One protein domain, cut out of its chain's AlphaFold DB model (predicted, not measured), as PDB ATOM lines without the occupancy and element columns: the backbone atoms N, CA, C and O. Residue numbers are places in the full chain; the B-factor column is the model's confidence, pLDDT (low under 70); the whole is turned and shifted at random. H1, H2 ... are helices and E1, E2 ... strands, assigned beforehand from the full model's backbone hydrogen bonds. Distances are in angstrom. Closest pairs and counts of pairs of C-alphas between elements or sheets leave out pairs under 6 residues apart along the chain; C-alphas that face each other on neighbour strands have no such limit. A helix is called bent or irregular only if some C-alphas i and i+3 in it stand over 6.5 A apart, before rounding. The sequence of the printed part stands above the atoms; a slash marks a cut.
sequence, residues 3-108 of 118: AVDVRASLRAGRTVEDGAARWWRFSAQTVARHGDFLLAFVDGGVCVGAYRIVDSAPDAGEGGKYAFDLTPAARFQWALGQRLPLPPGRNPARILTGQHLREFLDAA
ATOM      1  N   ALA A   3     116.202 104.108 137.459       96.88
ATOM      2  CA  ALA A   3     115.105 103.544 138.234       96.88
ATOM      3  C   ALA A   3     114.535 102.295 137.549       96.88
ATOM      4  O   ALA A   3     114.395 102.288 136.328       96.88
ATOM      5  N   VAL A   4     114.209 101.246 138.304       96.88
ATOM      6  CA  VAL A   4     113.786  99.948 137.748       96.88
ATOM      7  C   VAL A   4     112.583  99.345 138.479       96.88
ATOM      8  O   VAL A   4     112.509  99.374 139.705       96.88
ATOM      9  N   ASP A   5     111.637  98.796 137.718       95.94
ATOM     10  CA  ASP A   5     110.422  98.145 138.218       95.94
ATOM     11  C   ASP A   5     110.698  96.679 138.568       95.94
ATOM     12  O   ASP A   5     110.739  95.815 137.690       95.94
ATOM     13  N   VAL A   6     110.853  96.377 139.855       96.75
ATOM     14  CA  VAL A   6     111.256  95.039 140.326       96.75
ATOM     15  C   VAL A   6     110.083  94.080 140.556       96.75
ATOM     16  O   VAL A   6     110.290  92.963 141.033       96.75
ATOM     17  N   ARG A   7     108.843  94.458 140.205       95.25
ATOM     18  CA  ARG A   7     107.641  93.646 140.498       95.25
ATOM     19  C   ARG A   7     107.718  92.217 139.973       95.25
ATOM     20  O   ARG A   7     107.275  91.296 140.655       95.25
ATOM     21  N   ALA A   8     108.251  92.025 138.767       92.44
ATOM     22  CA  ALA A   8     108.376  90.696 138.173       92.44
ATOM     23  C   ALA A   8     109.316  89.796 138.996       92.44
ATOM     24  O   ALA A   8     108.971  88.653 139.283       92.44
ATOM     25  N   SER A   9     110.449  90.339 139.446       93.81
ATOM     26  CA  SER A   9     111.427  89.624 140.272       93.81
ATOM     27  C   SER A   9     110.853  89.253 141.639       93.81
ATOM     28  O   SER A   9     111.017  88.119 142.084       93.81
ATOM     29  N   LEU A  10     110.107  90.165 142.272       94.38
ATOM     30  CA  LEU A  10     109.456  89.893 143.558       94.38
ATOM     31  C   LEU A  10     108.392  88.792 143.444       94.38
ATOM     32  O   LEU A  10     108.325  87.909 144.294       94.38
ATOM     33  N   ARG A  11     107.602  88.781 142.360       94.44
ATOM     34  CA  ARG A  11     106.641  87.693 142.082       94.44
ATOM     35  C   ARG A  11     107.320  86.337 141.892       94.44
ATOM     36  O   ARG A  11     106.698  85.315 142.154       94.44
ATOM     37  N   ALA A  12     108.581  86.331 141.466       94.25
ATOM     38  CA  ALA A  12     109.411  85.136 141.356       94.25
ATOM     39  C   ALA A  12     110.149  84.777 142.667       94.25
ATOM     40  O   ALA A  12     111.049  83.941 142.648       94.25
ATOM     41  N   GLY A  13     109.811  85.412 143.798       95.06
ATOM     42  CA  GLY A  13     110.411  85.133 145.107       95.06
ATOM     43  C   GLY A  13     111.829  85.683 145.291       95.06
ATOM     44  O   GLY A  13     112.540  85.255 146.196       95.06
ATOM     45  N   ARG A  14     112.271  86.607 144.429       96.12
ATOM     46  CA  ARG A  14     113.586  87.257 144.535       96.12
ATOM     47  C   ARG A  14     113.534  88.426 145.513       96.12
ATOM     48  O   ARG A  14     112.474  88.999 145.755       96.12
ATOM     49  N   THR A  15     114.693  88.812 146.038       96.81
ATOM     50  CA  THR A  15     114.817  90.029 146.849       96.81
ATOM     51  C   THR A  15     114.729  91.290 145.978       96.81
ATOM     52  O   THR A  15     114.883  91.232 144.754       96.81
ATOM     53  N   VAL A  16     114.492  92.451 146.602       96.69
ATOM     54  CA  VAL A  16     114.515  93.750 145.901       96.69
ATOM     55  C   VAL A  16     115.878  93.988 145.253       96.69
ATOM     56  O   VAL A  16     115.936  94.390 144.094       96.69
ATOM     57  N   GLU A  17     116.956  93.695 145.979       96.62
ATOM     58  CA  GLU A  17     118.330  93.859 145.506       96.62
ATOM     59  C   GLU A  17     118.634  92.927 144.330       96.62
ATOM     60  O   GLU A  17     119.115  93.386 143.298       96.62
ATOM     61  N   ASP A  18     118.242  91.651 144.417       96.12
ATOM     62  CA  ASP A  18     118.385  90.709 143.302       96.12
ATOM     63  C   ASP A  18     117.630  91.155 142.055       96.12
ATOM     64  O   ASP A  18     118.106  90.945 140.940       96.12
ATOM     65  N   GLY A  19     116.437  91.724 142.235       96.12
ATOM     66  CA  GLY A  19     115.668  92.291 141.136       96.12
ATOM     67  C   GLY A  19     116.368  93.507 140.540       96.12
ATOM     68  O   GLY A  19     116.517  93.597 139.328       96.12
ATOM     69  N   ALA A  20     116.835  94.420 141.386       97.19
ATOM     70  CA  ALA A  20     117.497  95.654 140.987       97.19
ATOM     71  C   ALA A  20     118.844  95.421 140.283       97.19
ATOM     72  O   ALA A  20     119.177  96.150 139.351       97.19
ATOM     73  N   ALA A  21     119.593  94.398 140.684       96.19
ATOM     74  CA  ALA A  21     120.946  94.142 140.204       96.19
ATOM     75  C   ALA A  21     121.014  93.542 138.793       96.19
ATOM     76  O   ALA A  21     122.087  93.522 138.196       96.19
ATOM     77  N   ARG A  22     119.922  93.002 138.235       88.56
ATOM     78  CA  ARG A  22     120.050  92.047 137.120       88.56
ATOM     79  C   ARG A  22     119.235  92.429 135.893       88.56
ATOM     80  O   ARG A  22     118.015  92.548 135.935       88.56
ATOM     81  N   TRP A  23     119.955  92.501 134.780       92.19
ATOM     82  CA  TRP A  23     119.470  92.430 133.405       92.19
ATOM     83  C   TRP A  23     118.454  93.501 133.012       92.19
ATOM     84  O   TRP A  23     117.369  93.229 132.492       92.19
ATOM     85  N   TRP A  24     118.866  94.756 133.159       96.06
ATOM     86  CA  TRP A  24     118.095  95.907 132.703       96.06
ATOM     87  C   TRP A  24     118.546  96.399 131.337       96.06
ATOM     88  O   TRP A  24     119.735  96.488 131.028       96.06
ATOM     89  N   ARG A  25     117.580  96.772 130.498       93.88
ATOM     90  CA  ARG A  25     117.869  97.312 129.171       93.88
ATOM     91  C   ARG A  25     118.120  98.816 129.260       93.88
ATOM     92  O   ARG A  25     117.186  99.612 129.221       93.88
ATOM     93  N   PHE A  26     119.394  99.184 129.343       93.81
ATOM     94  CA  PHE A  26     119.882 100.557 129.220       93.81
ATOM     95  C   PHE A  26     120.892 100.664 128.073       93.81
ATOM     96  O   PHE A  26     121.551  99.689 127.721       93.81
ATOM     97  N   SER A  27     121.015 101.854 127.480       93.00
ATOM     98  CA  SER A  27     122.115 102.126 126.549       93.00
ATOM     99  C   SER A  27     123.419 102.343 127.322       93.00
ATOM    100  O   SER A  27     123.388 102.851 128.444       93.00
ATOM    101  N   ALA A  28     124.568 102.043 126.709       93.88
ATOM    102  CA  ALA A  28     125.875 102.325 127.313       93.88
ATOM    103  C   ALA A  28     126.029 103.809 127.691       93.88
ATOM    104  O   ALA A  28     126.495 104.137 128.778       93.88
ATOM    105  N   GLN A  29     125.542 104.716 126.837       95.75
ATOM    106  CA  GLN A  29     125.552 106.152 127.115       95.75
ATOM    107  C   GLN A  29     124.685 106.515 128.332       95.75
ATOM    108  O   GLN A  29     125.057 107.387 129.113       95.75
ATOM    109  N   THR A  30     123.535 105.858 128.507       94.56
ATOM    110  CA  THR A  30     122.666 106.058 129.673       94.56
ATOM    111  C   THR A  30     123.365 105.635 130.956       94.56
ATOM    112  O   THR A  30     123.340 106.390 131.925       94.56
ATOM    113  N   VAL A  31     123.995 104.460 130.957       94.25
ATOM    114  CA  VAL A  31     124.729 103.955 132.123       94.25
ATOM    115  C   VAL A  31     125.884 104.896 132.459       94.25
ATOM    116  O   VAL A  31     125.959 105.374 133.583       94.25
ATOM    117  N   ALA A  32     126.683 105.299 131.466       94.88
ATOM    118  CA  ALA A  32     127.800 106.221 131.672       94.88
ATOM    119  C   ALA A  32     127.383 107.608 132.204       94.88
ATOM    120  O   ALA A  32     128.136 108.233 132.942       94.88
ATOM    121  N   ARG A  33     126.203 108.122 131.828       94.75
ATOM    122  CA  ARG A  33     125.743 109.466 132.236       94.75
ATOM    123  C   ARG A  33     124.929 109.495 133.525       94.75
ATOM    124  O   ARG A  33     124.750 110.566 134.103       94.75
ATOM    125  N   HIS A  34     124.316 108.378 133.903       95.00
ATOM    126  CA  HIS A  34     123.274 108.359 134.934       95.00
ATOM    127  C   HIS A  34     123.408 107.216 135.940       95.00
ATOM    128  O   HIS A  34     122.573 107.148 136.851       95.00
ATOM    129  N   GLY A  35     124.402 106.345 135.759       93.06
ATOM    130  CA  GLY A  35     124.634 105.107 136.492       93.06
ATOM    131  C   GLY A  35     125.389 105.264 137.805       93.06
ATOM    132  O   GLY A  35     126.091 104.342 138.181       93.06
ATOM    133  N   ASP A  36     125.247 106.383 138.518       96.31
ATOM    134  CA  ASP A  36     125.803 106.520 139.875       96.31
ATOM    135  C   ASP A  36     124.907 105.846 140.927       96.31
ATOM    136  O   ASP A  36     125.361 105.274 141.919       96.31
ATOM    137  N   PHE A  37     123.593 105.930 140.711       97.56
ATOM    138  CA  PHE A  37     122.572 105.474 141.647       97.56
ATOM    139  C   PHE A  37     121.408 104.813 140.919       97.56
ATOM    140  O   PHE A  37     121.019 105.244 139.826       97.56
ATOM    141  N   LEU A  38     120.817 103.821 141.580       98.00
ATOM    142  CA  LEU A  38     119.674 103.055 141.111       98.00
ATOM    143  C   LEU A  38     118.586 103.014 142.186       98.00
ATOM    144  O   LEU A  38     118.841 102.644 143.332       98.00
ATOM    145  N   LEU A  39     117.361 103.366 141.800       97.88
ATOM    146  CA  LEU A  39     116.166 103.221 142.630       97.88
ATOM    147  C   LEU A  39     115.323 102.041 142.136       97.88
ATOM    148  O   LEU A  39     114.952 101.978 140.967       97.88
ATOM    149  N   ALA A  40     114.992 101.109 143.019       97.81
ATOM    150  CA  ALA A  40     114.037 100.048 142.732       97.81
ATOM    151  C   ALA A  40     112.634 100.521 143.111       97.81
ATOM    152  O   ALA A  40     112.445 101.089 144.188       97.81
ATOM    153  N   PHE A  41     111.646 100.276 142.256       96.81
ATOM    154  CA  PHE A  41     110.263 100.654 142.521       96.81
ATOM    155  C   PHE A  41     109.263  99.552 142.167       96.81
ATOM    156  O   PHE A  41     109.565  98.616 141.428       96.81
ATOM    157  N   VAL A  42     108.052  99.688 142.703       95.12
ATOM    158  CA  VAL A  42     106.876  98.858 142.415       95.12
ATOM    159  C   VAL A  42     105.640  99.739 142.216       95.12
ATOM    160  O   VAL A  42     105.715 100.963 142.308       95.12
ATOM    161  N   ASP A  43     104.506  99.124 141.882       88.81
ATOM    162  CA  ASP A  43     103.163  99.726 141.869       88.81
ATOM    163  C   ASP A  43     103.057 101.109 141.214       88.81
ATOM    164  O   ASP A  43     102.370 102.016 141.677       88.81
ATOM    165  N   GLY A  44     103.745 101.271 140.082       82.25
ATOM    166  CA  GLY A  44     103.698 102.509 139.308       82.25
ATOM    167  C   GLY A  44     104.475 103.673 139.927       82.25
ATOM    168  O   GLY A  44     104.203 104.823 139.576       82.25
ATOM    169  N   GLY A  45     105.430 103.390 140.818       92.50
ATOM    170  CA  GLY A  45     106.461 104.340 141.236       92.50
ATOM    171  C   GLY A  45     106.793 104.368 142.725       92.50
ATOM    172  O   GLY A  45     107.535 105.254 143.126       92.50
ATOM    173  N   VAL A  46     106.282 103.457 143.554       96.25
ATOM    174  CA  VAL A  46     106.660 103.393 144.976       96.25
ATOM    175  C   VAL A  46     108.073 102.837 145.100       96.25
ATOM    176  O   VAL A  46     108.328 101.714 144.672       96.25
ATOM    177  N   CYS A  47     108.988 103.609 145.673       97.50
ATOM    178  CA  CYS A  47     110.371 103.206 145.892       97.50
ATOM    179  C   CYS A  47     110.461 102.128 146.979       97.50
ATOM    180  O   CYS A  47     109.937 102.293 148.079       97.50
ATOM    181  N   VAL A  48     111.154 101.034 146.683       97.75
ATOM    182  CA  VAL A  48     111.365  99.895 147.594       97.75
ATOM    183  C   VAL A  48     112.842  99.558 147.791       97.75
ATOM    184  O   VAL A  48     113.172  98.730 148.632       97.75
ATOM    185  N   GLY A  49     113.740 100.208 147.048       97.75
ATOM    186  CA  GLY A  49     115.181 100.050 147.205       97.75
ATOM    187  C   GLY A  49     115.934 101.255 146.658       97.75
ATOM    188  O   GLY A  49     115.515 101.862 145.675       97.75
ATOM    189  N   ALA A  50     117.051 101.600 147.292       98.00
ATOM    190  CA  ALA A  50     117.899 102.705 146.871       98.00
ATOM    191  C   ALA A  50     119.371 102.315 147.006       98.00
ATOM    192  O   ALA A  50     119.848 102.001 148.100       98.00
ATOM    193  N   TYR A  51     120.086 102.356 145.887       98.25
ATOM    194  CA  TYR A  51     121.416 101.780 145.764       98.25
ATOM    195  C   TYR A  51     122.374 102.730 145.060       98.25
ATOM    196  O   TYR A  51     121.991 103.498 144.176       98.25
ATOM    197  N   ARG A  52     123.642 102.655 145.449       98.06
ATOM    198  CA  ARG A  52     124.773 103.156 144.680       98.06
ATOM    199  C   ARG A  52     125.240 102.024 143.780       98.06
ATOM    200  O   ARG A  52     125.391 100.898 144.254       98.06
ATOM    201  N   ILE A  53     125.473 102.342 142.517       97.44
ATOM    202  CA  ILE A  53     126.065 101.406 141.567       97.44
ATOM    203  C   ILE A  53     127.579 101.453 141.780       97.44
ATOM    204  O   ILE A  53     128.186 102.522 141.714       97.44
ATOM    205  N   VAL A  54     128.166 100.309 142.119       97.00
ATOM    206  CA  VAL A  54     129.616 100.152 142.301       97.00
ATOM    207  C   VAL A  54     130.276  99.807 140.974       97.00
ATOM    208  O   VAL A  54     131.310 100.378 140.641       97.00
ATOM    209  N   ASP A  55     129.639  98.921 140.213       95.75
ATOM    210  CA  ASP A  55     130.066  98.515 138.882       95.75
ATOM    211  C   ASP A  55     128.848  98.172 138.013       95.75
ATOM    212  O   ASP A  55     127.745  97.911 138.509       95.75
ATOM    213  N   SER A  56     129.038  98.188 136.699       94.81
ATOM    214  CA  SER A  56     128.013  97.828 135.730       94.81
ATOM    215  C   SER A  56     128.637  97.158 134.515       94.81
ATOM    216  O   SER A  56     129.523  97.728 133.879       94.81
ATOM    217  N   ALA A  57     128.109  96.000 134.133       93.88
ATOM    218  CA  ALA A  57     128.589  95.261 132.974       93.88
ATOM    219  C   ALA A  57     127.416  94.819 132.087       93.88
ATOM    220  O   ALA A  57     126.398  94.345 132.605       93.88
ATOM    221  N   PRO A  58     127.527  94.956 130.752       93.69
ATOM    222  CA  PRO A  58     126.587  94.320 129.846       93.69
ATOM    223  C   PRO A  58     126.805  92.802 129.858       93.69
ATOM    224  O   PRO A  58     127.924  92.316 129.706       93.69
ATOM    225  N   ASP A  59     125.720  92.052 129.990       90.69
ATOM    226  CA  ASP A  59     125.707  90.596 129.937       90.69
ATOM    227  C   ASP A  59     125.371  90.137 128.509       90.69
ATOM    228  O   ASP A  59     124.257  90.341 128.008       90.69
ATOM    229  N   ALA A  60     126.352  89.537 127.831       88.31
ATOM    230  CA  ALA A  60     126.198  89.047 126.464       88.31
ATOM    231  C   ALA A  60     125.187  87.889 126.360       88.31
ATOM    232  O   ALA A  60     124.472  87.808 125.360       88.31
ATOM    233  N   GLY A  61     125.081  87.040 127.390       90.50
ATOM    234  CA  GLY A  61     124.123  85.929 127.436       90.50
ATOM    235  C   GLY A  61     122.673  86.406 127.524       90.50
ATOM    236  O   GLY A  61     121.762  85.733 127.055       90.50
ATOM    237  N   GLU A  62     122.472  87.624 128.024       90.69
ATOM    238  CA  GLU A  62     121.160  88.244 128.213       90.69
ATOM    239  C   GLU A  62     120.838  89.325 127.174       90.69
ATOM    240  O   GLU A  62     120.006  90.215 127.393       90.69
ATOM    241  N   GLY A  63     121.487  89.255 126.010       89.69
ATOM    242  CA  GLY A  63     121.243  90.174 124.900       89.69
ATOM    243  C   GLY A  63     121.754  91.592 125.165       89.69
ATOM    244  O   GLY A  63     121.146  92.560 124.699       89.69
ATOM    245  N   GLY A  64     122.837  91.719 125.937       91.75
ATOM    246  CA  GLY A  64     123.499  92.987 126.248       91.75
ATOM    247  C   GLY A  64     122.795  93.817 127.322       91.75
ATOM    248  O   GLY A  64     123.030  95.022 127.416       91.75
ATOM    249  N   LYS A  65     121.898  93.211 128.108       94.88
ATOM    250  CA  LYS A  65     121.293  93.873 129.271       94.88
ATOM    251  C   LYS A  65     122.346  94.071 130.361       94.88
ATOM    252  O   LYS A  65     123.242  93.253 130.515       94.88
ATOM    253  N   TYR A  66     122.212  95.132 131.143       95.94
ATOM    254  CA  TYR A  66     123.164  95.455 132.199       95.94
ATOM    255  C   TYR A  66     122.843  94.710 133.488       95.94
ATOM    256  O   TYR A  66     121.696  94.720 133.945       95.94
ATOM    257  N   ALA A  67     123.874  94.113 134.075       95.56
ATOM    258  CA  ALA A  67     123.917  93.782 135.488       95.56
ATOM    259  C   ALA A  67     124.652  94.896 136.245       95.56
ATOM    260  O   ALA A  67     125.543  95.551 135.697       95.56
ATOM    261  N   PHE A  68     124.258  95.115 137.493       97.00
ATOM    262  CA  PHE A  68     124.799  96.137 138.374       97.00
ATOM    263  C   PHE A  68     125.278  95.494 139.668       97.00
ATOM    264  O   PHE A  68     124.535  94.731 140.286       97.00
ATOM    265  N   ASP A  69     126.484  95.852 140.093       96.69
ATOM    266  CA  ASP A  69     126.918  95.650 141.470       96.69
ATOM    267  C   ASP A  69     126.384  96.807 142.322       96.69
ATOM    268  O   ASP A  69     126.548  97.983 141.975       96.69
ATOM    269  N   LEU A  70     125.682  96.482 143.406       97.69
ATOM    270  CA  LEU A  70     124.880  97.427 144.173       97.69
ATOM    271  C   LEU A  70     125.323  97.454 145.631       97.69
ATOM    272  O   LEU A  70     125.526  96.431 146.270       97.69
ATOM    273  N   THR A  71     125.387  98.657 146.195       97.25
ATOM    274  CA  THR A  71     125.499  98.853 147.646       97.25
ATOM    275  C   THR A  71     124.384  99.777 148.128       97.25
ATOM    276  O   THR A  71     123.995 100.680 147.382       97.25
ATOM    277  N   PRO A  72     123.842  99.611 149.348       97.06
ATOM    278  CA  PRO A  72     122.806 100.504 149.860       97.06
ATOM    279  C   PRO A  72     123.235 101.979 149.827       97.06
ATOM    280  O   PRO A  72     124.304 102.345 150.320       97.06
ATOM    281  N   ALA A  73     122.390 102.855 149.279       96.56
ATOM    282  CA  ALA A  73     122.649 104.292 149.243       96.56
ATOM    283  C   ALA A  73     121.980 104.999 150.430       96.56
ATOM    284  O   ALA A  73     120.846 105.467 150.329       96.56
ATOM    285  N   ALA A  74     122.710 105.148 151.543       92.75
ATOM    286  CA  ALA A  74     122.217 105.799 152.766       92.75
ATOM    287  C   ALA A  74     121.587 107.187 152.520       92.75
ATOM    288  O   ALA A  74     120.579 107.539 153.130       92.75
ATOM    289  N   ARG A  75     122.131 107.964 151.568       93.12
ATOM    290  CA  ARG A  75     121.602 109.285 151.179       93.12
ATOM    291  C   ARG A  75     120.148 109.244 150.691       93.12
ATOM    292  O   ARG A  75     119.459 110.250 150.812       93.12
ATOM    293  N   PHE A  76     119.695 108.118 150.146       95.75
ATOM    294  CA  PHE A  76     118.377 107.967 149.530       95.75
ATOM    295  C   PHE A  76     117.459 107.007 150.294       95.75
ATOM    296  O   PHE A  76     116.378 106.692 149.812       95.75
ATOM    297  N   GLN A  77     117.833 106.578 151.506       93.69
ATOM    298  CA  GLN A  77     116.966 105.734 152.339       93.69
ATOM    299  C   GLN A  77     115.635 106.405 152.696       93.69
ATOM    300  O   GLN A  77     114.625 105.721 152.828       93.69
ATOM    301  N   TRP A  78     115.605 107.737 152.789       95.12
ATOM    302  CA  TRP A  78     114.370 108.495 153.016       95.12
ATOM    303  C   TRP A  78     113.325 108.278 151.910       95.12
ATOM    304  O   TRP A  78     112.137 108.470 152.151       95.12
ATOM    305  N   ALA A  79     113.752 107.883 150.705       95.88
ATOM    306  CA  ALA A  79     112.858 107.679 149.576       95.88
ATOM    307  C   ALA A  79     112.089 106.356 149.667       95.88
ATOM    308  O   ALA A  79     111.116 106.188 148.942       95.88
ATOM    309  N   LEU A  80     112.497 105.409 150.518       96.38
ATOM    310  CA  LEU A  80     111.807 104.126 150.660       96.38
ATOM    311  C   LEU A  80     110.358 104.345 151.127       96.38
ATOM    312  O   LEU A  80     110.094 105.110 152.051       96.38
ATOM    313  N   GLY A  81     109.412 103.696 150.450       96.00
ATOM    314  CA  GLY A  81     107.973 103.890 150.643       96.00
ATOM    315  C   GLY A  81     107.398 105.144 149.973       96.00
ATOM    316  O   GLY A  81     106.179 105.282 149.907       96.00
ATOM    317  N   GLN A  82     108.233 106.038 149.435       95.62
ATOM    318  CA  GLN A  82     107.784 107.252 148.751       95.62
ATOM    319  C   GLN A  82     107.506 106.997 147.272       95.62
ATOM    320  O   GLN A  82     108.126 106.143 146.630       95.62
ATOM    321  N   ARG A  83     106.586 107.779 146.703       94.88
ATOM    322  CA  ARG A  83     106.319 107.756 145.265       94.88
ATOM    323  C   ARG A  83     107.369 108.579 144.524       94.88
ATOM    324  O   ARG A  83     107.518 109.771 144.765       94.88
ATOM    325  N   LEU A  84     108.072 107.939 143.600       94.44
ATOM    326  CA  LEU A  84     109.066 108.569 142.744       94.44
ATOM    327  C   LEU A  84     108.386 109.416 141.653       94.44
ATOM    328  O   LEU A  84     107.393 108.961 141.070       94.44
ATOM    329  N   PRO A  85     108.941 110.591 141.305       93.25
ATOM    330  CA  PRO A  85     108.480 111.410 140.184       93.25
ATOM    331  C   PRO A  85     108.948 110.793 138.856       93.25
ATOM    332  O   PRO A  85     109.788 111.336 138.145       93.25
ATOM    333  N   LEU A  86     108.480 109.584 138.543       90.50
ATOM    334  CA  LEU A  86     108.882 108.881 137.328       90.50
ATOM    335  C   LEU A  86     108.202 109.498 136.100       90.50
ATOM    336  O   LEU A  86     106.998 109.766 136.146       90.50
ATOM    337  N   PRO A  87     108.914 109.617 134.965       85.50
ATOM    338  CA  PRO A  87     108.269 109.991 133.719       85.50
ATOM    339  C   PRO A  87     107.224 108.933 133.315       85.50
ATOM    340  O   PRO A  87     107.440 107.726 133.531       85.50
ATOM    341  N   PRO A  88     106.102 109.357 132.705       79.94
ATOM    342  CA  PRO A  88     105.019 108.461 132.326       79.94
ATOM    343  C   PRO A  88     105.496 107.405 131.321       79.94
ATOM    344  O   PRO A  88     106.363 107.652 130.483       79.94
ATOM    345  N   GLY A  89     104.918 106.205 131.389       82.94
ATOM    346  CA  GLY A  89     105.183 105.136 130.425       82.94
ATOM    347  C   GLY A  89     105.173 103.742 131.040       82.94
ATOM    348  O   GLY A  89     105.089 103.583 132.258       82.94
ATOM    349  N   ARG A  90     105.312 102.718 130.187       82.75
ATOM    350  CA  ARG A  90     105.260 101.291 130.573       82.75
ATOM    351  C   ARG A  90     106.610 100.577 130.650       82.75
ATOM    352  O   ARG A  90     106.660  99.441 131.096       82.75
ATOM    353  N   ASN A  91     107.700 101.201 130.205       88.94
ATOM    354  CA  ASN A  91     109.018 100.563 130.240       88.94
ATOM    355  C   ASN A  91     109.410 100.249 131.720       88.94
ATOM    356  O   ASN A  91     109.164 101.064 132.601       88.94
ATOM    357  N   PRO A  92     109.948  99.083 132.065       90.88
ATOM    358  CA  PRO A  92     110.316  98.798 133.453       90.88
ATOM    359  C   PRO A  92     111.610  99.510 133.888       90.88
ATOM    360  O   PRO A  92     111.827  99.691 135.075       90.88
ATOM    361  N   ALA A  93     112.434  99.977 132.949       93.50
ATOM    362  CA  ALA A  93     113.646 100.755 133.187       93.50
ATOM    363  C   ALA A  93     113.412 102.247 132.871       93.50
ATOM    364  O   ALA A  93     112.893 102.628 131.817       93.50
ATOM    365  N   ARG A  94     113.761 103.121 133.809       93.94
ATOM    366  CA  ARG A  94     113.523 104.569 133.793       93.94
ATOM    367  C   ARG A  94     114.804 105.323 134.103       93.94
ATOM    368  O   ARG A  94     115.745 104.785 134.681       93.94
ATOM    369  N   ILE A  95     114.808 106.597 133.732       94.25
ATOM    370  CA  ILE A  95     115.890 107.523 134.039       94.25
ATOM    371  C   ILE A  95     115.258 108.748 134.693       94.25
ATOM    372  O   ILE A  95     114.346 109.349 134.125       94.25
ATOM    373  N   LEU A  96     115.736 109.102 135.881       91.62
ATOM    374  CA  LEU A  96     115.434 110.383 136.507       91.62
ATOM    375  C   LEU A  96     116.475 111.397 136.030       91.62
ATOM    376  O   LEU A  96     117.661 111.291 136.362       91.62
ATOM    377  N   THR A  97     116.024 112.361 135.231       93.06
ATOM    378  CA  THR A  97     116.828 113.464 134.683       93.06
ATOM    379  C   THR A  97     116.008 114.750 134.638       93.06
ATOM    380  O   THR A  97     114.781 114.720 134.769       93.06
ATOM    381  N   GLY A  98     116.690 115.885 134.456       93.69
ATOM    382  CA  GLY A  98     116.047 117.191 134.322       93.69
ATOM    383  C   GLY A  98     115.121 117.496 135.500       93.69
ATOM    384  O   GLY A  98     115.523 117.365 136.658       93.69
ATOM    385  N   GLN A  99     113.878 117.867 135.193       93.69
ATOM    386  CA  GLN A  99     112.864 118.222 136.185       93.69
ATOM    387  C   GLN A  99     112.570 117.088 137.180       93.69
ATOM    388  O   GLN A  99     112.614 117.328 138.378       93.69
ATOM    389  N   HIS A 100     112.384 115.848 136.719       93.19
ATOM    390  CA  HIS A 100     112.090 114.706 137.596       93.19
ATOM    391  C   HIS A 100     113.206 114.432 138.613       93.19
ATOM    392  O   HIS A 100     112.951 114.080 139.763       93.19
ATOM    393  N   LEU A 101     114.466 114.587 138.190       93.94
ATOM    394  CA  LEU A 101     115.600 114.438 139.100       93.94
ATOM    395  C   LEU A 101     115.619 115.563 140.133       93.94
ATOM    396  O   LEU A 101     115.868 115.298 141.303       93.94
ATOM    397  N   ARG A 102     115.355 116.799 139.705       93.38
ATOM    398  CA  ARG A 102     115.291 117.949 140.605       93.38
ATOM    399  C   ARG A 102     114.182 117.779 141.638       93.38
ATOM    400  O   ARG A 102     114.472 117.847 142.820       93.38
ATOM    401  N   GLU A 103     112.968 117.450 141.204       92.94
ATOM    402  CA  GLU A 103     111.827 117.169 142.086       92.94
ATOM    403  C   GLU A 103     112.145 116.066 143.100       92.94
ATOM    404  O   GLU A 103     111.856 116.210 144.284       92.94
ATOM    405  N   PHE A 104     112.790 114.981 142.657       94.19
ATOM    406  CA  PHE A 104     113.217 113.918 143.561       94.19
ATOM    407  C   PHE A 104     114.225 114.417 144.606       94.19
ATOM    408  O   PHE A 104     114.109 114.085 145.781       94.19
ATOM    409  N   LEU A 105     115.224 115.200 144.196       93.12
ATOM    410  CA  LEU A 105     116.242 115.714 145.113       93.12
ATOM    411  C   LEU A 105     115.685 116.774 146.072       93.12
ATOM    412  O   LEU A 105     116.073 116.778 147.237       93.12
ATOM    413  N   ASP A 106     114.765 117.618 145.606       92.25
ATOM    414  CA  ASP A 106     114.102 118.658 146.397       92.25
ATOM    415  C   ASP A 106     113.109 118.059 147.412       92.25
ATOM    416  O   ASP A 106     112.878 118.642 148.468       92.25
ATOM    417  N   ALA A 107     112.558 116.870 147.134       90.56
ATOM    418  CA  ALA A 107     111.706 116.127 148.066       90.56
ATOM    419  C   ALA A 107     112.478 115.490 149.236       90.56
ATOM    420  O   ALA A 107     111.855 114.983 150.174       90.56
ATOM    421  N   ALA A 108     113.816 115.486 149.196       88.56
ATOM    422  CA  ALA A 108     114.607 114.975 150.302       88.56
ATOM    423  C   ALA A 108     114.300 115.790 151.571       88.56
ATOM    424  O   ALA A 108     114.359 117.022 151.533       88.56
TER     425      ALA A 108
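This is residues 3 to 108 of the 118 residues of an uncharacterized protein of Streptomyces sp. 136MFCol5.1 (UniProt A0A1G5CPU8). Picture a strongly twisted sheet of five strands, with H2 over one face and H4 over the other; H3 sits beside the strands on H4's face, and H1 only grazes the sheet. The long hairpin of E3 and E4 reaches out to Gly 61 at one end of the longest span, and H5, off the sheet, lies at the other. The printed part has 106 residues, with five named helices and five named strands in the order E1 H1 H2 H3 E2 E3 E4 H4 E5 H5. The sheet runs E4 E3 E2 E1 E5 and is mixed, the class is mixed helices and strands, and the whole is compact, with a radius of gyration of the C-alphas of 12.8 A and spans of 39 by 31 by 28 A.

Find C-alpha 3 at (115.105, 103.544, 138.234), where E1, residues 3 to 5, begins. Next come H1, residues 7 to 11, H2, residues 16 to 20, and H3, residues 28 to 34, 10.1 A long. E2, residues 37 to 42, runs 17.1 A. E3, residues 46 to 59, starts at C-alpha 46, (106.660, 103.393, 144.976), spans 27.4 A and bends by 94 degrees at residue 54. E4, residues 65 to 72, runs 21.7 A to H4, residues 74 to 79, which is irregular: C-alphas 75 and 78 are 7.5 A apart. E5, residues 93 to 95, leads to H5, residues 98 to 106, 12.3 A long, ending at C-alpha 106, (114.102, 118.658, 146.397).

In the sheet, E1 is antiparallel to edge strand E5, with N 3 and O 94 2.9 A apart, and parallel to E2, with N 41 and O 4 at 2.8 A. E1, H1 H2 H3 and E2 form a strand-helix-strand unit, two parallel neighbour strands with helices between. E2, E3 and E4 form a meander, each strand the antiparallel neighbour of the one before; look at N 40 and O 49, 2.8 A, and N 54 and O 69, 2.8 A. H2 lies over E2 at a height over the sheet of 6.3 A; the closest C-alphas are those of Ala 20 and Ala 40, 5.9 A. H1 and H2 touch only at the corner, Ser 9 to Gly 19, 5.1 A between C-alphas. On the opposite face from H2, H4 lies over E3 at a height of 7.8 A, the C-alphas of Ala 50 and Phe 76 being closest at 5.9 A; on the local plane it runs slantwise at 30.1 degrees, only just. H3, on the same face as H4, lies over none of the strands. H5 is not on the sheet and is apart from H4. Every O i to N i+4 pair is within hydrogen-bond range in H1, H2, H3 and H5; H4 has 0 of 2, but 2 of 3 O i to N i+3 pairs.

The C-alphas of Gly 61 and Asp 106, 39.1 A apart, are the two farthest apart. The printed part has no cut; the link from H4 to E5, residues 80 to 92, is long. Mean pLDDT of the printed part is 94.0, and no printed residue is under 70.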